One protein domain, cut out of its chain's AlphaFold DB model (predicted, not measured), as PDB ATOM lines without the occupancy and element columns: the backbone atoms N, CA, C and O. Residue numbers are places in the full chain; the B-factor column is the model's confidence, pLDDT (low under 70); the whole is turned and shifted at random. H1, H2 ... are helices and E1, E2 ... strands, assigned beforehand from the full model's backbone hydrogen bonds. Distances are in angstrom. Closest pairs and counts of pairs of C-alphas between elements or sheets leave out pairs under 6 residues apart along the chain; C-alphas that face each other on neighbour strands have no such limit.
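What this domain is: This is residues 208 to 342 of the 597 residues of the protein "Peptidylprolyl isomerase" of Pedobacter westerhofensis (UniProt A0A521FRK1). A twisted four-stranded antiparallel sheet, order E1 E5 E3 E2, has helices H3 and H1 side by side over one face, in two layers. H2 sits at one end of the sheet, and beyond H1, away from the sheet, lie E4, E6 and long loops. The 135 printed residues hold three named helices and six named strands, E1 E2 E3 H1 E4 H2 E5 H3 E6, class mixed. The whole is compact, radius of gyration of the C-alphas 15.6 A, spanning 51 by 40 by 26 A.

How they stand to each other: Begin at E5, residues 303 to 311, whose antiparallel neighbours are E1, residues 208 to 212 (N 209 to O 307, 2.8 A), and E3, residues 236 to 245 (N 239 to O 308, 2.9 A). E2, residues 226 to 231, forms a hairpin with E3; N 229 and O 238 are 2.9 A apart. H3, residues 317 to 332, is on the sheet at a height of 9.5 A. On the same face is H1, residues 246 to 255, height 8.7 A. H3 touches H1 with residues 321 to 325 alone, opposite ways at a shallow tilt of 24 degrees; the closest C-alphas, of Asn 253 and Tyr 321, are 5.2 A apart. H2, residues 295 to 302, only grazes the sheet with residues 296 to 302. E4, residues 275 to 278, and E6, residues 334 to 342, are near each other, with 8 pairs of C-alphas within 10 A, and pair with no named strand. Every O i to N i+4 pair is within hydrogen-bond range in H1 and H3, and 3 of 4 in H2.

Where its parts are: Find C-alpha 208 at (-11.847, 51.285, -31.611), where E1 begins. E5 runs 27.2 A, E3 26.4 A with a bend of 58 degrees at residue 242. H3 runs 22.0 A from C-alpha 317 at (2.750, 59.669, -29.346). E6 bends by 63 degrees at residue 338 and ends at C-alpha 342, (-2.818, 63.897, 1.273).

The domain as a whole: The C-alphas farthest apart, of Ser 233 and Ser 290, are 50.6 A apart. The printed part has no cut; the links E1 to E2, H1 to E4 and E4 to H2 are long. Look for pLDDT under 70 at residue 216, residues 218 to 224 and residues 265 to 269.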
ATOM      1  N   VAL A 208     -12.456  51.809 -32.819       86.62
ATOM      2  CA  VAL A 208     -11.847  51.285 -31.611       86.62
ATOM      3  C   VAL A 208     -12.509  49.944 -31.299       86.62
ATOM      4  O   VAL A 208     -13.714  49.776 -31.500       86.62
ATOM      5  N   GLY A 209     -11.727  48.972 -30.860       84.19
ATOM      6  CA  GLY A 209     -12.180  47.633 -30.538       84.19
ATOM      7  C   GLY A 209     -11.458  47.100 -29.314       84.19
ATOM      8  O   GLY A 209     -10.274  47.359 -29.098       84.19
ATOM      9  N   ILE A 210     -12.193  46.330 -28.521       89.31
ATOM     10  CA  ILE A 210     -11.668  45.564 -27.399       89.31
ATOM     11  C   ILE A 210     -12.220  44.145 -27.476       89.31
ATOM     12  O   ILE A 210     -13.363  43.930 -27.890       89.31
ATOM     13  N   SER A 211     -11.414  43.173 -27.079       86.31
ATOM     14  CA  SER A 211     -11.874  41.811 -26.840       86.31
ATOM     15  C   SER A 211     -11.294  41.274 -25.549       86.31
ATOM     16  O   SER A 211     -10.256  41.742 -25.088       86.31
ATOM     17  N   ASP A 212     -11.918  40.219 -25.045       87.19
ATOM     18  CA  ASP A 212     -11.356  39.401 -23.976       87.19
ATOM     19  C   ASP A 212     -10.056  38.716 -24.437       87.19
ATOM     20  O   ASP A 212      -9.684  38.766 -25.624       87.19
ATOM     21  N   TYR A 213      -9.395  38.058 -23.488       84.94
ATOM     22  CA  TYR A 213      -8.191  37.263 -23.691       84.94
ATOM     23  C   TYR A 213      -8.284  36.336 -24.917       84.94
ATOM     24  O   TYR A 213      -9.296  35.675 -25.175       84.94
ATOM     25  N   LYS A 214      -7.189  36.261 -25.676       82.62
ATOM     26  CA  LYS A 214      -7.014  35.382 -26.833       82.62
ATOM     27  C   LYS A 214      -6.048  34.243 -26.502       82.62
ATOM     28  O   LYS A 214      -4.852  34.499 -26.357       82.62
ATOM     29  N   PRO A 215      -6.532  32.989 -26.414       76.50
ATOM     30  CA  PRO A 215      -5.666  31.827 -26.235       76.50
ATOM     31  C   PRO A 215      -4.566  31.753 -27.296       76.50
ATOM     32  O   PRO A 215      -4.798  32.064 -28.464       76.50
ATOM     33  N   GLY A 216      -3.364  31.348 -26.884       69.56
ATOM     34  CA  GLY A 216      -2.199  31.228 -27.770       69.56
ATOM     35  C   GLY A 216      -1.504  32.552 -28.110       69.56
ATOM     36  O   GLY A 216      -0.484  32.537 -28.792       69.56
ATOM     37  N   VAL A 217      -2.007  33.687 -27.618       73.94
ATOM     38  CA  VAL A 217      -1.348  34.993 -27.729       73.94
ATOM     39  C   VAL A 217      -0.608  35.286 -26.421       73.94
ATOM     40  O   VAL A 217      -1.187  35.180 -25.339       73.94
ATOM     41  N   ASN A 218       0.681  35.629 -26.501       65.19
ATOM     42  CA  ASN A 218       1.484  35.882 -25.300       65.19
ATOM     43  C   ASN A 218       0.910  37.074 -24.509       65.19
ATOM     44  O   ASN A 218       0.556  38.100 -25.085       65.19
ATOM     45  N   SER A 219       0.800  36.910 -23.193       60.94
ATOM     46  CA  SER A 219       0.149  37.833 -22.260       60.94
ATOM     47  C   SER A 219       1.040  38.271 -21.099       60.94
ATOM     48  O   SER A 219       0.566  38.924 -20.171       60.94
ATOM     49  N   MET A 220       2.311  37.863 -21.067       49.09
ATOM     50  CA  MET A 220       3.102  38.022 -19.848       49.09
ATOM     51  C   MET A 220       3.732  39.419 -19.726       49.09
ATOM     52  O   MET A 220       4.792  39.717 -20.276       49.09
ATOM     53  N   GLY A 221       3.074  40.283 -18.952       51.03
ATOM     54  CA  GLY A 221       3.566  41.607 -18.555       51.03
ATOM     55  C   GLY A 221       3.635  42.617 -19.704       51.03
ATOM     56  O   GLY A 221       2.896  42.523 -20.685       51.03
ATOM     57  N   PHE A 222       4.589  43.552 -19.615       46.25
ATOM     58  CA  PHE A 222       4.900  44.548 -20.657       46.25
ATOM     59  C   PHE A 222       5.263  43.933 -22.030       46.25
ATOM     60  O   PHE A 222       5.448  44.664 -23.001       46.25
ATOM     61  N   SER A 223       5.376  42.601 -22.125       48.44
ATOM     62  CA  SER A 223       5.808  41.868 -23.319       48.44
ATOM     63  C   SER A 223       4.678  41.279 -24.173       48.44
ATOM     64  O   SER A 223       4.961  40.768 -25.254       48.44
ATOM     65  N   GLY A 224       3.405  41.405 -23.768       56.88
ATOM     66  CA  GLY A 224       2.241  40.914 -24.537       56.88
ATOM     67  C   GLY A 224       1.997  41.618 -25.883       56.88
ATOM     68  O   GLY A 224       0.934  41.485 -26.472       56.88
ATOM     69  N   GLY A 225       2.977  42.373 -26.385       70.31
ATOM     70  CA  GLY A 225       2.890  43.141 -27.616       70.31
ATOM     71  C   GLY A 225       1.999  44.363 -27.436       70.31
ATOM     72  O   GLY A 225       0.799  44.248 -27.212       70.31
ATOM     73  N   TYR A 226       2.591  45.541 -27.567       84.56
ATOM     74  CA  TYR A 226       1.872  46.793 -27.745       84.56
ATOM     75  C   TYR A 226       2.584  47.607 -28.820       84.56
ATOM     76  O   TYR A 226       3.774  47.399 -29.085       84.56
ATOM     77  N   GLY A 227       1.867  48.514 -29.467       86.69
ATOM     78  CA  GLY A 227       2.472  49.303 -30.524       86.69
ATOM     79  C   GLY A 227       1.615  50.445 -31.025       86.69
ATOM     80  O   GLY A 227       0.397  50.485 -30.834       86.69
ATOM     81  N   ILE A 228       2.308  51.360 -31.690       90.06
ATOM     82  CA  ILE A 228       1.741  52.407 -32.523       90.06
ATOM     83  C   ILE A 228       2.315  52.186 -33.922       90.06
ATOM     84  O   ILE A 228       3.528  52.274 -34.103       90.06
ATOM     85  N   ASP A 229       1.457  51.893 -34.894       88.56
ATOM     86  CA  ASP A 229       1.849  51.734 -36.294       88.56
ATOM     87  C   ASP A 229       1.255  52.882 -37.113       88.56
ATOM     88  O   ASP A 229       0.068  53.194 -36.994       88.56
ATOM     89  N   LYS A 230       2.073  53.515 -37.954       88.50
ATOM     90  CA  LYS A 230       1.638  54.565 -38.881       88.50
ATOM     91  C   LYS A 230       1.602  53.995 -40.293       88.50
ATOM     92  O   LYS A 230       2.613  53.498 -40.783       88.50
ATOM     93  N   ASP A 231       0.443  54.065 -40.933       82.62
ATOM     94  CA  ASP A 231       0.256  53.704 -42.334       82.62
ATOM     95  C   ASP A 231       0.208  54.986 -43.168       82.62
ATOM     96  O   ASP A 231      -0.828  55.649 -43.271       82.62
ATOM     97  N   THR A 232       1.346  55.328 -43.769       82.75
ATOM     98  CA  THR A 232       1.506  56.522 -44.606       82.75
ATOM     99  C   THR A 232       0.634  56.473 -45.864       82.75
ATOM    100  O   THR A 232       0.214  57.515 -46.368       82.75
ATOM    101  N   SER A 233       0.345  55.277 -46.385       79.25
ATOM    102  CA  SER A 233      -0.457  55.096 -47.598       79.25
ATOM    103  C   SER A 233      -1.942  55.299 -47.315       79.25
ATOM    104  O   SER A 233      -2.615  56.023 -48.051       79.25
ATOM    105  N   ALA A 234      -2.448  54.715 -46.228       76.00
ATOM    106  CA  ALA A 234      -3.828  54.902 -45.782       76.00
ATOM    107  C   ALA A 234      -4.043  56.212 -45.003       76.00
ATOM    108  O   ALA A 234      -5.191  56.590 -44.762       76.00
ATOM    109  N   LYS A 235      -2.959  56.905 -44.619       83.44
ATOM    110  CA  LYS A 235      -2.954  58.061 -43.706       83.44
ATOM    111  C   LYS A 235      -3.686  57.744 -42.407       83.44
ATOM    112  O   LYS A 235      -4.589  58.472 -41.986       83.44
ATOM    113  N   THR A 236      -3.320  56.627 -41.786       84.94
ATOM    114  CA  THR A 236      -3.913  56.184 -40.521       84.94
ATOM    115  C   THR A 236      -2.864  55.851 -39.484       84.94
ATOM    116  O   THR A 236      -1.800  55.340 -39.812       84.94
ATOM    117  N   ILE A 237      -3.212  56.060 -38.221       89.12
ATOM    118  CA  ILE A 237      -2.446  55.595 -37.072       89.12
ATOM    119  C   ILE A 237      -3.240  54.495 -36.387       89.12
ATOM    120  O   ILE A 237      -4.434  54.649 -36.124       89.12
ATOM    121  N   ARG A 238      -2.559  53.398 -36.078       89.06
ATOM    122  CA  ARG A 238      -3.082  52.262 -35.337       89.06
ATOM    123  C   ARG A 238      -2.422  52.198 -33.967       89.06
ATOM    124  O   ARG A 238      -1.201  52.256 -33.886       89.06
ATOM    125  N   THR A 239      -3.197  52.011 -32.905       91.81
ATOM    126  CA  THR A 239      -2.672  51.709 -31.562       91.81
ATOM    127  C   THR A 239      -3.273  50.410 -31.065       91.81
ATOM    128  O   THR A 239      -4.483  50.229 -31.170       91.81
ATOM    129  N   TRP A 240      -2.453  49.504 -30.541       90.44
ATOM    130  CA  TRP A 240      -2.893  48.156 -30.184       90.44
ATOM    131  C   TRP A 240      -2.086  47.560 -29.034       90.44
ATOM    132  O   TRP A 240      -0.946  47.959 -28.789       90.44
ATOM    133  N   PHE A 241      -2.677  46.576 -28.361       90.00
ATOM    134  CA  PHE A 241      -1.979  45.676 -27.449       90.00
ATOM    135  C   PHE A 241      -2.722  44.347 -27.286       90.00
ATOM    136  O   PHE A 241      -3.936  44.286 -27.504       90.00
ATOM    137  N   LEU A 242      -2.010  43.286 -26.899       86.25
ATOM    138  CA  LEU A 242      -2.577  41.941 -26.772       86.25
ATOM    139  C   LEU A 242      -2.501  41.424 -25.342       86.25
ATOM    140  O   LEU A 242      -1.494  41.608 -24.654       86.25
ATOM    141  N   ASN A 243      -3.583  40.763 -24.926       87.00
ATOM    142  CA  ASN A 243      -3.738  40.085 -23.642       87.00
ATOM    143  C   ASN A 243      -3.111  40.838 -22.458       87.00
ATOM    144  O   ASN A 243      -2.441  40.243 -21.615       87.00
ATOM    145  N   GLN A 244      -3.342  42.146 -22.381       87.94
ATOM    146  CA  GLN A 244      -2.873  42.960 -21.270       87.94
ATOM    147  C   GLN A 244      -3.887  42.896 -20.128       87.94
ATOM    148  O   GLN A 244      -5.070  43.151 -20.367       87.94
ATOM    149  N   PRO A 245      -3.470  42.606 -18.882       89.81
ATOM    150  CA  PRO A 245      -4.297  42.904 -17.720       89.81
ATOM    151  C   PRO A 245      -4.750  44.364 -17.755       89.81
ATOM    152  O   PRO A 245      -3.943  45.241 -18.072       89.81
ATOM    153  N   ILE A 246      -6.005  44.642 -17.398       91.56
ATOM    154  CA  ILE A 246      -6.575  45.998 -17.495       91.56
ATOM    155  C   ILE A 246      -5.695  47.030 -16.772       91.56
ATOM    156  O   ILE A 246      -5.365  48.064 -17.346       91.56
ATOM    157  N   HIS A 247      -5.243  46.724 -15.551       91.00
ATOM    158  CA  HIS A 247      -4.316  47.581 -14.809       91.00
ATOM    159  C   HIS A 247      -3.048  47.912 -15.610       91.00
ATOM    160  O   HIS A 247      -2.675  49.076 -15.738       91.00
ATOM    161  N   VAL A 248      -2.410  46.895 -16.196       88.62
ATOM    162  CA  VAL A 248      -1.171  47.049 -16.972       88.62
ATOM    163  C   VAL A 248      -1.419  47.865 -18.243       88.62
ATOM    164  O   VAL A 248      -0.614  48.740 -18.560       88.62
ATOM    165  N   ALA A 249      -2.553  47.658 -18.922       91.25
ATOM    166  CA  ALA A 249      -2.941  48.455 -20.084       91.25
ATOM    167  C   ALA A 249      -2.991  49.954 -19.747       91.25
ATOM    168  O   ALA A 249      -2.442  50.773 -20.485       91.25
ATOM    169  N   TYR A 250      -3.566  50.326 -18.601       93.88
ATOM    170  CA  TYR A 250      -3.566  51.716 -18.146       93.88
ATOM    171  C   TYR A 250      -2.182  52.213 -17.737       93.88
ATOM    172  O   TYR A 250      -1.789  53.295 -18.171       93.88
ATOM    173  N   VAL A 251      -1.431  51.438 -16.948       90.38
ATOM    174  CA  VAL A 251      -0.088  51.822 -16.486       90.38
ATOM    175  C   VAL A 251       0.838  52.109 -17.667       90.38
ATOM    176  O   VAL A 251       1.481  53.156 -17.688       90.38
ATOM    177  N   ILE A 252       0.863  51.248 -18.691       87.56
ATOM    178  CA  ILE A 252       1.697  51.450 -19.889       87.56
ATOM    179  C   ILE A 252       1.373  52.785 -20.564       87.56
ATOM    180  O   ILE A 252       2.280  53.568 -20.853       87.56
ATOM    181  N   ASN A 253       0.092  53.073 -20.802       91.81
ATOM    182  CA  ASN A 253      -0.302  54.309 -21.477       91.81
ATOM    183  C   ASN A 253      -0.027  55.543 -20.601       91.81
ATOM    184  O   ASN A 253       0.464  56.556 -21.102       91.81
ATOM    185  N   TRP A 254      -0.270  55.457 -19.290       91.81
ATOM    186  CA  TRP A 254      -0.011  56.556 -18.363       91.81
ATOM    187  C   TRP A 254       1.474  56.877 -18.217       91.81
ATOM    188  O   TRP A 254       1.822  58.055 -18.247       91.81
ATOM    189  N   LEU A 255       2.355  55.878 -18.129       86.62
ATOM    190  CA  LEU A 255       3.800  56.101 -17.994       86.62
ATOM    191  C   LEU A 255       4.427  56.768 -19.226       86.62
ATOM    192  O   LEU A 255       5.428  57.471 -19.101       86.62
ATOM    193  N   ASN A 256       3.813  56.622 -20.403       88.00
ATOM    194  CA  ASN A 256       4.238  57.331 -21.612       88.00
ATOM    195  C   ASN A 256       3.726  58.786 -21.694       88.00
ATOM    196  O   ASN A 256       4.167  59.558 -22.548       88.00
ATOM    197  N   ILE A 257       2.806  59.190 -20.812       88.75
ATOM    198  CA  ILE A 257       2.307  60.573 -20.693       88.75
ATOM    199  C   ILE A 257       2.945  61.269 -19.486       88.75
ATOM    200  O   ILE A 257       3.336  62.437 -19.557       88.75
ATOM    201  N   TYR A 258       3.034  60.545 -18.374       84.06
ATOM    202  CA  TYR A 258       3.538  60.983 -17.084       84.06
ATOM    203  C   TYR A 258       4.650  60.019 -16.631       84.06
ATOM    204  O   TYR A 258       4.377  59.048 -15.924       84.06
ATOM    205  N   PRO A 259       5.901  60.231 -17.086       78.62
ATOM    206  CA  PRO A 259       6.996  59.303 -16.823       78.62
ATOM    207  C   PRO A 259       7.350  59.245 -15.336       78.62
ATOM    208  O   PRO A 259       7.210  60.237 -14.619       78.62
ATOM    209  N   LEU A 260       7.897  58.104 -14.908       75.06
ATOM    210  CA  LEU A 260       8.228  57.793 -13.508       75.06
ATOM    211  C   LEU A 260       9.023  58.894 -12.796       75.06
ATOM    212  O   LEU A 260       8.755  59.195 -11.641       75.06
ATOM    213  N   GLY A 261       9.951  59.555 -13.493       73.31
ATOM    214  CA  GLY A 261      10.758  60.637 -12.918       73.31
ATOM    215  C   GLY A 261       9.967  61.870 -12.462       73.31
ATOM    216  O   GLY A 261      10.534  62.717 -11.775       73.31
ATOM    217  N   LYS A 262       8.687  61.990 -12.842       76.25
ATOM    218  CA  LYS A 262       7.779  63.049 -12.376       76.25
ATOM    219  C   LYS A 262       6.936  62.635 -11.173       76.25
ATOM    220  O   LYS A 262       6.392  63.518 -10.517       76.25
ATOM    221  N   LEU A 263       6.820  61.335 -10.902       76.75
ATOM    222  CA  LEU A 263       6.141  60.842  -9.712       76.75
ATOM    223  C   LEU A 263       6.989  61.137  -8.479       76.75
ATOM    224  O   LEU A 263       8.218  61.237  -8.534       76.75
ATOM    225  N   VAL A 264       6.312  61.243  -7.343       71.81
ATOM    226  CA  VAL A 264       6.962  61.266  -6.039       71.81
ATOM    227  C   VAL A 264       7.889  60.046  -5.876       71.81
ATOM    228  O   VAL A 264       7.445  58.903  -5.779       71.81
ATOM    229  N   LYS A 265       9.201  60.304  -5.832       68.56
ATOM    230  CA  LYS A 265      10.259  59.314  -5.560       68.56
ATOM    231  C   LYS A 265      10.082  58.688  -4.162       68.56
ATOM    232  O   LYS A 265       9.594  59.383  -3.269       68.56
ATOM    233  N   PRO A 266      10.487  57.419  -3.944       56.53
ATOM    234  CA  PRO A 266      11.534  56.686  -4.676       56.53
ATOM    235  C   PRO A 266      11.060  55.561  -5.614       56.53
ATOM    236  O   PRO A 266      11.834  54.650  -5.889       56.53
ATOM    237  N   SER A 267       9.832  55.595  -6.138       57.72
ATOM    238  CA  SER A 267       9.364  54.471  -6.958       57.72
ATOM    239  C   SER A 267      10.163  54.260  -8.258       57.72
ATOM    240  O   SER A 267      10.401  55.196  -9.027       57.72
ATOM    241  N   MET A 268      10.533  53.002  -8.523       56.00
ATOM    242  CA  MET A 268      11.054  52.526  -9.815       56.00
ATOM    243  C   MET A 268       9.930  52.128 -10.792       56.00
ATOM    244  O   MET A 268      10.212  51.677 -11.903       56.00
ATOM    245  N   GLY A 269       8.663  52.270 -10.390       69.94
ATOM    246  CA  GLY A 269       7.488  51.842 -11.143       69.94
ATOM    247  C   GLY A 269       6.214  52.539 -10.666       69.94
ATOM    248  O   GLY A 269       6.258  53.630 -10.111       69.94
ATOM    249  N   VAL A 270       5.060  51.927 -10.922       81.62
ATOM    250  CA  VAL A 270       3.830  52.276 -10.200       81.62
ATOM    251  C   VAL A 270       3.720  51.271  -9.066       81.62
ATOM    252  O   VAL A 270       3.410  50.104  -9.317       81.62
ATOM    253  N   ASP A 271       4.054  51.699  -7.848       85.81
ATOM    254  CA  ASP A 271       4.030  50.816  -6.687       85.81
ATOM    255  C   ASP A 271       2.600  50.422  -6.310       85.81
ATOM    256  O   ASP A 271       1.622  51.139  -6.541       85.81
ATOM    257  N   SER A 272       2.482  49.261  -5.677       87.25
ATOM    258  CA  SER A 272       1.198  48.671  -5.300       87.25
ATOM    259  C   SER A 272       0.330  49.556  -4.413       87.25
ATOM    260  O   SER A 272      -0.891  49.502  -4.540       87.25
ATOM    261  N   ASN A 273       0.941  50.333  -3.518       88.94
ATOM    262  CA  ASN A 273       0.245  51.275  -2.644       88.94
ATOM    263  C   ASN A 273       0.006  52.656  -3.277       88.94
ATOM    264  O   ASN A 273      -0.590  53.528  -2.639       88.94
ATOM    265  N   GLN A 274       0.464  52.888  -4.511       89.81
ATOM    266  CA  GLN A 274       0.124  54.087  -5.281       89.81
ATOM    267  C   GLN A 274      -1.157  53.905  -6.092       89.81
ATOM    268  O   GLN A 274      -1.786  54.898  -6.459       89.81
ATOM    269  N   THR A 275      -1.574  52.671  -6.359       91.12
ATOM    270  CA  THR A 275      -2.846  52.405  -7.030       91.12
ATOM    271  C   THR A 275      -3.989  52.428  -6.023       91.12
ATOM    272  O   THR A 275      -3.932  51.763  -4.991       91.12
ATOM    273  N   VAL A 276      -5.046  53.181  -6.329       91.81
ATOM    274  CA  VAL A 276      -6.258  53.244  -5.505       91.81
ATOM    275  C   VAL A 276      -7.439  52.714  -6.299       91.81
ATOM    276  O   VAL A 276      -7.712  53.154  -7.416       91.81
ATOM    277  N   TRP A 277      -8.163  51.785  -5.684       92.25
ATOM    278  CA  TRP A 277      -9.284  51.083  -6.291       92.25
ATOM    279  C   TRP A 277     -10.625  51.591  -5.746       92.25
ATOM    280  O   TRP A 277     -11.090  51.149  -4.690       92.25
ATOM    281  N   GLU A 278     -11.266  52.487  -6.495       92.81
ATOM    282  CA  GLU A 278     -12.634  52.990  -6.289       92.81
ATOM    283  C   GLU A 278     -13.606  52.249  -7.220       92.81
ATOM    284  O   GLU A 278     -14.341  52.824  -8.027       92.81
ATOM    285  N   VAL A 279     -13.547  50.925  -7.133       89.19
ATOM    286  CA  VAL A 279     -14.273  49.975  -7.980       89.19
ATOM    287  C   VAL A 279     -15.015  48.982  -7.088       89.19
ATOM    288  O   VAL A 279     -14.645  48.793  -5.925       89.19
ATOM    289  N   ARG A 280     -16.067  48.343  -7.610       86.81
ATOM    290  CA  ARG A 280     -16.885  47.396  -6.834       86.81
ATOM    291  C   ARG A 280     -16.153  46.087  -6.573       86.81
ATOM    292  O   ARG A 280     -16.278  45.535  -5.486       86.81
ATOM    293  N   ASP A 281     -15.402  45.612  -7.563       87.06
ATOM    294  CA  ASP A 281     -14.620  44.382  -7.479       87.06
ATOM    295  C   ASP A 281     -13.182  44.625  -7.949       87.06
ATOM    296  O   ASP A 281     -12.900  44.807  -9.134       87.06
ATOM    297  N   ARG A 282     -12.255  44.628  -6.990       88.75
ATOM    298  CA  ARG A 282     -10.825  44.852  -7.242       88.75
ATOM    299  C   ARG A 282     -10.160  43.647  -7.901       88.75
ATOM    300  O   ARG A 282      -9.173  43.819  -8.620       88.75
ATOM    301  N   SER A 283     -10.710  42.447  -7.698       87.94
ATOM    302  CA  SER A 283     -10.139  41.203  -8.217       87.94
ATOM    303  C   SER A 283     -10.136  41.167  -9.747       87.94
ATOM    304  O   SER A 283      -9.317  40.474 -10.333       87.94
ATOM    305  N   LYS A 284     -10.959  41.982 -10.417       87.12
ATOM    306  CA  LYS A 284     -10.951  42.146 -11.880       87.12
ATOM    307  C   LYS A 284      -9.705  42.849 -12.420       87.12
ATOM    308  O   LYS A 284      -9.314  42.653 -13.570       87.12
ATOM    309  N   TYR A 285      -9.073  43.690 -11.608       88.88
ATOM    310  CA  TYR A 285      -7.978  44.557 -12.049       88.88
ATOM    311  C   TYR A 285      -6.625  44.141 -11.484       88.88
ATOM    312  O   TYR A 285      -5.589  44.488 -12.056       88.88
ATOM    313  N   ARG A 286      -6.632  43.369 -10.395       86.50
ATOM    314  CA  ARG A 286      -5.430  42.934  -9.701       86.50
ATOM    315  C   ARG A 286      -5.526  41.481  -9.245       86.50
ATOM    316  O   ARG A 286      -6.517  41.061  -8.661       86.50
ATOM    317  N   HIS A 287      -4.446  40.740  -9.469       86.44
ATOM    318  CA  HIS A 287      -4.295  39.373  -8.988       86.44
ATOM    319  C   HIS A 287      -4.013  39.327  -7.479       86.44
ATOM    320  O   HIS A 287      -3.084  39.990  -7.008       86.44
ATOM    321  N   ASN A 288      -4.755  38.494  -6.745       86.06
ATOM    322  CA  ASN A 288      -4.484  38.189  -5.342       86.06
ATOM    323  C   ASN A 288      -3.738  36.851  -5.216       86.06
ATOM    324  O   ASN A 288      -4.343  35.784  -5.285       86.06
ATOM    325  N   TYR A 289      -2.429  36.925  -4.959       80.94
ATOM    326  CA  TYR A 289      -1.565  35.749  -4.794       80.94
ATOM    327  C   TYR A 289      -1.918  34.868  -3.586       80.94
ATOM    328  O   TYR A 289      -1.518  33.707  -3.546       80.94
ATOM    329  N   SER A 290      -2.644  35.405  -2.599       81.12
ATOM    330  CA  SER A 290      -3.070  34.642  -1.419       81.12
ATOM    331  C   SER A 290      -4.292  33.768  -1.710       81.12
ATOM    332  O   SER A 290      -4.460  32.727  -1.084       81.12
ATOM    333  N   GLU A 291      -5.143  34.190  -2.648       83.94
ATOM    334  CA  GLU A 291      -6.346  33.453  -3.061       83.94
ATOM    335  C   GLU A 291      -6.069  32.519  -4.238       83.94
ATOM    336  O   GLU A 291      -6.590  31.406  -4.286       83.94
ATOM    337  N   ASN A 292      -5.241  32.965  -5.183       83.75
ATOM    338  CA  ASN A 292      -4.840  32.185  -6.339       83.75
ATOM    339  C   ASN A 292      -3.315  32.272  -6.498       83.75
ATOM    340  O   ASN A 292      -2.796  33.350  -6.768       83.75
ATOM    341  N   PRO A 293      -2.562  31.173  -6.365       84.25
ATOM    342  CA  PRO A 293      -1.126  31.196  -6.614       84.25
ATOM    343  C   PRO A 293      -0.778  31.225  -8.114       84.25
ATOM    344  O   PRO A 293       0.389  31.420  -8.444       84.25
ATOM    345  N   TYR A 294      -1.755  31.050  -9.018       85.25
ATOM    346  CA  TYR A 294      -1.566  30.927 -10.466       85.25
ATOM    347  C   TYR A 294      -1.979  32.216 -11.213       85.25
ATOM    348  O   TYR A 294      -3.099  32.309 -11.737       85.25
ATOM    349  N   PRO A 295      -1.091  33.225 -11.342       80.31
ATOM    350  CA  PRO A 295      -1.418  34.504 -11.970       80.31
ATOM    351  C   PRO A 295      -1.854  34.347 -13.423       80.31
ATOM    352  O   PRO A 295      -2.709  35.095 -13.888       80.31
ATOM    353  N   GLN A 296      -1.330  33.354 -14.146       79.50
ATOM    354  CA  GLN A 296      -1.725  33.137 -15.533       79.50
ATOM    355  C   GLN A 296      -3.210  32.750 -15.664       79.50
ATOM    356  O   GLN A 296      -3.858  33.214 -16.598       79.50
ATOM    357  N   GLU A 297      -3.789  31.993 -14.722       84.31
ATOM    358  CA  GLU A 297      -5.236  31.697 -14.724       84.31
ATOM    359  C   GLU A 297      -6.089  32.944 -14.482       84.31
ATOM    360  O   GLU A 297      -7.231  33.045 -14.933       84.31
ATOM    361  N   TRP A 298      -5.549  33.904 -13.740       86.81
ATOM    362  CA  TRP A 298      -6.201  35.184 -13.539       86.81
ATOM    363  C   TRP A 298      -6.099  36.061 -14.791       86.81
ATOM    364  O   TRP A 298      -7.086  36.677 -15.192       86.81
ATOM    365  N   VAL A 299      -4.940  36.069 -15.455       84.81
ATOM    366  CA  VAL A 299      -4.723  36.791 -16.715       84.81
ATOM    367  C   VAL A 299      -5.660  36.279 -17.811       84.81
ATOM    368  O   VAL A 299      -6.271  37.094 -18.495       84.81
ATOM    369  N   THR A 300      -5.856  34.964 -17.957       83.00
ATOM    370  CA  THR A 300      -6.777  34.421 -18.980       83.00
ATOM    371  C   THR A 300      -8.229  34.864 -18.794       83.00
ATOM    372  O   THR A 300      -8.979  34.904 -19.766       83.00
ATOM    373  N   LYS A 301      -8.629  35.214 -17.566       85.38
ATOM    374  CA  LYS A 301      -9.981  35.691 -17.240       85.38
ATOM    375  C   LYS A 301     -10.130  37.209 -17.346       85.38
ATOM    376  O   LYS A 301     -11.220  37.680 -17.645       85.38
ATOM    377  N   ASN A 302      -9.060  37.960 -17.087       87.25
ATOM    378  CA  ASN A 302      -9.139  39.409 -16.854       87.25
ATOM    379  C   ASN A 302      -8.354  40.263 -17.860       87.25
ATOM    380  O   ASN A 302      -8.469  41.490 -17.851       87.25
ATOM    381  N   ALA A 303      -7.532  39.654 -18.712       88.12
ATOM    382  CA  ALA A 303      -6.778  40.382 -19.719       88.12
ATOM    383  C   ALA A 303      -7.598  40.669 -20.979       88.12
ATOM    384  O   ALA A 303      -8.535  39.951 -21.328       88.12
ATOM    385  N   ILE A 304      -7.194  41.725 -21.679       90.12
ATOM    386  CA  ILE A 304      -7.883  42.269 -22.845       90.12
ATOM    387  C   ILE A 304      -6.922  42.464 -24.021       90.12
ATOM    388  O   ILE A 304      -5.740  42.772 -23.845       90.12
ATOM    389  N   CYS A 305      -7.447  42.332 -25.236       88.19
ATOM    390  CA  CYS A 305      -6.814  42.845 -26.449       88.19
ATOM    391  C   CYS A 305      -7.501  44.143 -26.864       88.19
ATOM    392  O   CYS A 305      -8.725  44.250 -26.778       88.19
ATOM    393  N   PHE A 306      -6.730  45.095 -27.370       91.50
ATOM    394  CA  PHE A 306      -7.220  46.396 -27.812       91.50
ATOM    395  C   PHE A 306      -6.632  46.753 -29.167       91.50
ATOM    396  O   PHE A 306      -5.461  46.485 -29.437       91.50
ATOM    397  N   GLU A 307      -7.433  47.416 -29.991       90.31
ATOM    398  CA  GLU A 307      -6.973  48.060 -31.211       90.31
ATOM    399  C   GLU A 307      -7.823  49.287 -31.514       90.31
ATOM    400  O   GLU A 307      -9.046  49.271 -31.402       90.31
ATOM    401  N   SER A 308      -7.162  50.347 -31.947       89.38
ATOM    402  CA  SER A 308      -7.797  51.519 -32.523       89.38
ATOM    403  C   SER A 308      -7.108  51.886 -33.824       89.38
ATOM    404  O   SER A 308      -5.907  51.662 -33.977       89.38
ATOM    405  N   ILE A 309      -7.877  52.439 -34.755       86.62
ATOM    406  CA  ILE A 309      -7.380  53.047 -35.984       86.62
ATOM    407  C   ILE A 309      -8.019  54.422 -36.104       86.62
ATOM    408  O   ILE A 309      -9.240  54.555 -36.005       86.62
ATOM    409  N   TYR A 310      -7.190  55.433 -36.332       85.12
ATOM    410  CA  TYR A 310      -7.596  56.824 -36.483       85.12
ATOM    411  C   TYR A 310      -6.915  57.469 -37.692       85.12
ATOM    412  O   TYR A 310      -5.873  56.982 -38.132       85.12
ATOM    413  N   PRO A 311      -7.457  58.574 -38.233       84.12
ATOM    414  CA  PRO A 311      -6.785  59.334 -39.276       84.12
ATOM    415  C   PRO A 311      -5.476  59.918 -38.730       84.12
ATOM    416  O   PRO A 311      -5.442  60.461 -37.621       84.12
ATOM    417  N   GLU A 312      -4.409  59.842 -39.518       85.50
ATOM    418  CA  GLU A 312      -3.161  60.542 -39.233       85.50
ATOM    419  C   GLU A 312      -3.326  62.025 -39.581       85.50
ATOM    420  O   GLU A 312      -3.425  62.408 -40.747       85.50
ATOM    421  N   THR A 313      -3.360  62.870 -38.555       85.19
ATOM    422  CA  THR A 313      -3.494  64.329 -38.674       85.19
ATOM    423  C   THR A 313      -2.300  65.065 -38.060       85.19
ATOM    424  O   THR A 313      -2.419  66.235 -37.704       85.19
ATOM    425  N   GLY A 314      -1.162  64.381 -37.883       85.12
ATOM    426  CA  GLY A 314       0.047  64.934 -37.260       85.12
ATOM    427  C   GLY A 314       0.096  64.820 -35.732       85.12
ATOM    428  O   GLY A 314       0.816  65.574 -35.081       85.12
ATOM    429  N   GLN A 315      -0.670  63.902 -35.134       87.75
ATOM    430  CA  GLN A 315      -0.634  63.652 -33.693       87.75
ATOM    431  C   GLN A 315       0.721  63.057 -33.266       87.75
ATOM    432  O   GLN A 315       1.294  62.217 -33.964       87.75
ATOM    433  N   ASN A 316       1.222  63.466 -32.097       90.69
ATOM    434  CA  ASN A 316       2.394  62.852 -31.467       90.69
ATOM    435  C   ASN A 316       1.999  61.673 -30.561       90.69
ATOM    436  O   ASN A 316       0.832  61.519 -30.199       90.69
ATOM    437  N   ASP A 317       2.982  60.877 -30.146       89.44
ATOM    438  CA  ASP A 317       2.750  59.669 -29.346       89.44
ATOM    439  C   ASP A 317       2.025  59.966 -28.027       89.44
ATOM    440  O   ASP A 317       1.093  59.258 -27.660       89.44
ATOM    441  N   THR A 318       2.354  61.067 -27.341       90.06
ATOM    442  CA  THR A 318       1.650  61.477 -26.113       90.06
ATOM    443  C   THR A 318       0.153  61.700 -26.343       90.06
ATOM    444  O   THR A 318      -0.662  61.326 -25.498       90.06
ATOM    445  N   ALA A 319      -0.237  62.307 -27.467       88.69
ATOM    446  CA  ALA A 319      -1.643  62.482 -27.821       88.69
ATOM    447  C   ALA A 319      -2.327  61.137 -28.113       88.69
ATOM    448  O   ALA A 319      -3.485  60.952 -27.735       88.69
ATOM    449  N   LEU A 320      -1.606  60.188 -28.718       92.25
ATOM    450  CA  LEU A 320      -2.099  58.836 -28.983       92.25
ATOM    451  C   LEU A 320      -2.311  58.047 -27.687       92.25
ATOM    452  O   LEU A 320      -3.389  57.498 -27.492       92.25
ATOM    453  N   TYR A 321      -1.364  58.074 -26.747       92.75
ATOM    454  CA  TYR A 321      -1.535  57.436 -25.435       92.75
ATOM    455  C   TYR A 321      -2.711  58.031 -24.649       92.75
ATOM    456  O   TYR A 321      -3.507  57.291 -24.070       92.75
ATOM    457  N   LYS A 322      -2.881  59.364 -24.669       91.12
ATOM    458  CA  LYS A 322      -4.053  60.023 -24.061       91.12
ATOM    459  C   LYS A 322      -5.353  59.547 -24.701       91.12
ATOM    460  O   LYS A 322      -6.326  59.299 -23.998       91.12
ATOM    461  N   ARG A 323      -5.368  59.414 -26.029       90.19
ATOM    462  CA  ARG A 323      -6.532  58.913 -26.759       90.19
ATOM    463  C   ARG A 323      -6.843  57.462 -26.394       90.19
ATOM    464  O   ARG A 323      -8.002  57.170 -26.127       90.19
ATOM    465  N   THR A 324      -5.832  56.602 -26.308       93.38
ATOM    466  CA  THR A 324      -5.990  55.209 -25.870       93.38
ATOM    467  C   THR A 324      -6.599  55.125 -24.476       93.38
ATOM    468  O   THR A 324      -7.524  54.350 -24.279       93.38
ATOM    469  N   ILE A 325      -6.162  55.955 -23.521       94.00
ATOM    470  CA  ILE A 325      -6.763  55.999 -22.174       94.00
ATOM    471  C   ILE A 325      -8.239  56.387 -22.243       94.00
ATOM    472  O   ILE A 325      -9.061  55.706 -21.646       94.00
ATOM    473  N   LEU A 326      -8.594  57.421 -23.013       90.38
ATOM    474  CA  LEU A 326      -9.996  57.830 -23.184       90.38
ATOM    475  C   LEU A 326     -10.851  56.730 -23.829       90.38
ATOM    476  O   LEU A 326     -12.015  56.545 -23.477       90.38
ATOM    477  N   ASP A 327     -10.278  56.000 -24.783       91.06
ATOM    478  CA  ASP A 327     -10.932  54.861 -25.410       91.06
ATOM    479  C   ASP A 327     -11.134  53.706 -24.427       91.06
ATOM    480  O   ASP A 327     -12.222  53.131 -24.396       91.06
ATOM    481  N   LEU A 328     -10.133  53.398 -23.599       92.81
ATOM    482  CA  LEU A 328     -10.244  52.397 -22.541       92.81
ATOM    483  C   LEU A 328     -11.273  52.807 -21.491       92.81
ATOM    484  O   LEU A 328     -12.148  52.002 -21.189       92.81
ATOM    485  N   ASP A 329     -11.243  54.054 -21.022       91.06
ATOM    486  CA  ASP A 329     -12.205  54.607 -20.064       91.06
ATOM    487  C   ASP A 329     -13.640  54.404 -20.559       91.06
ATOM    488  O   ASP A 329     -14.485  53.838 -19.862       91.06
ATOM    489  N   ARG A 330     -13.890  54.758 -21.824       85.31
ATOM    490  CA  ARG A 330     -15.193  54.577 -22.472       85.31
ATOM    491  C   ARG A 330     -15.585  53.107 -22.642       85.31
ATOM    492  O   ARG A 330     -16.748  52.765 -22.455       85.31
ATOM    493  N   LEU A 331     -14.666  52.243 -23.072       86.69
ATOM    494  CA  LEU A 331     -14.974  50.841 -23.378       86.69
ATOM    495  C   LEU A 331     -15.114  49.977 -22.122       86.69
ATOM    496  O   LEU A 331     -15.905  49.031 -22.110       86.69
ATOM    497  N   LEU A 332     -14.352  50.299 -21.081       88.75
ATOM    498  CA  LEU A 332     -14.295  49.558 -19.830       88.75
ATOM    499  C   LEU A 332     -15.181  50.157 -18.742       88.75
ATOM    500  O   LEU A 332     -15.370  49.489 -17.737       88.75
ATOM    501  N   GLY A 333     -15.726  51.361 -18.926       88.00
ATOM    502  CA  GLY A 333     -16.508  52.043 -17.894       88.00
ATOM    503  C   GLY A 333     -15.673  52.431 -16.690       88.00
ATOM    504  O   GLY A 333     -16.056  52.223 -15.539       88.00
ATOM    505  N   LEU A 334     -14.502  52.985 -16.976       92.44
ATOM    506  CA  LEU A 334     -13.544  53.425 -15.981       92.44
ATOM    507  C   LEU A 334     -13.206  54.896 -16.188       92.44
ATOM    508  O   LEU A 334     -13.343  55.446 -17.276       92.44
ATOM    509  N   ASN A 335     -12.741  55.525 -15.124       92.06
ATOM    510  CA  ASN A 335     -11.989  56.760 -15.186       92.06
ATOM    511  C   ASN A 335     -10.673  56.523 -14.456       92.06
ATOM    512  O   ASN A 335     -10.663  56.421 -13.225       92.06
ATOM    513  N   VAL A 336      -9.582  56.399 -15.213       95.00
ATOM    514  CA  VAL A 336      -8.258  56.151 -14.635       95.00
ATOM    515  C   VAL A 336      -7.395  57.392 -14.758       95.00
ATOM    516  O   VAL A 336      -7.127  57.852 -15.865       95.00
ATOM    517  N   ARG A 337      -6.929  57.927 -13.627       92.69
ATOM    518  CA  ARG A 337      -6.217  59.213 -13.574       92.69
ATOM    519  C   ARG A 337      -5.153  59.251 -12.487       92.69
ATOM    520  O   ARG A 337      -5.292  58.605 -11.455       92.69
ATOM    521  N   TRP A 338      -4.131  60.076 -12.694       91.00
ATOM    522  CA  TRP A 338      -3.256  60.503 -11.604       91.00
ATOM    523  C   TRP A 338      -3.943  61.581 -10.767       91.00
ATOM    524  O   TRP A 338      -4.462  62.560 -11.306       91.00
ATOM    525  N   GLU A 339      -3.916  61.418  -9.450       90.25
ATOM    526  CA  GLU A 339      -4.468  62.357  -8.478       90.25
ATOM    527  C   GLU A 339      -3.509  62.483  -7.292       90.25
ATOM    528  O   GLU A 339      -2.980  61.483  -6.810       90.25
ATOM    529  N   LYS A 340      -3.281  63.704  -6.801       90.69
ATOM    530  CA  LYS A 340      -2.514  63.908  -5.568       90.69
ATOM    531  C   LYS A 340      -3.435  63.794  -4.365       90.69
ATOM    532  O   LYS A 340      -4.388  64.564  -4.262       90.69
ATOM    533  N   ARG A 341      -3.117  62.886  -3.442       92.56
ATOM    534  CA  ARG A 341      -3.852  62.709  -2.182       92.56
ATOM    535  C   ARG A 341      -2.954  62.997  -0.994       92.56
ATOM    536  O   ARG A 341      -1.795  62.591  -0.984       92.56
ATOM    537  N   GLU A 342      -3.481  63.738  -0.021       94.38
ATOM    538  CA  GLU A 342      -2.818  63.897   1.273       94.38
ATOM    539  C   GLU A 342      -3.077  62.646   2.110       94.38
ATOM    540  O   GLU A 342      -4.228  62.298   2.371       94.38
TER     541      GLU A 342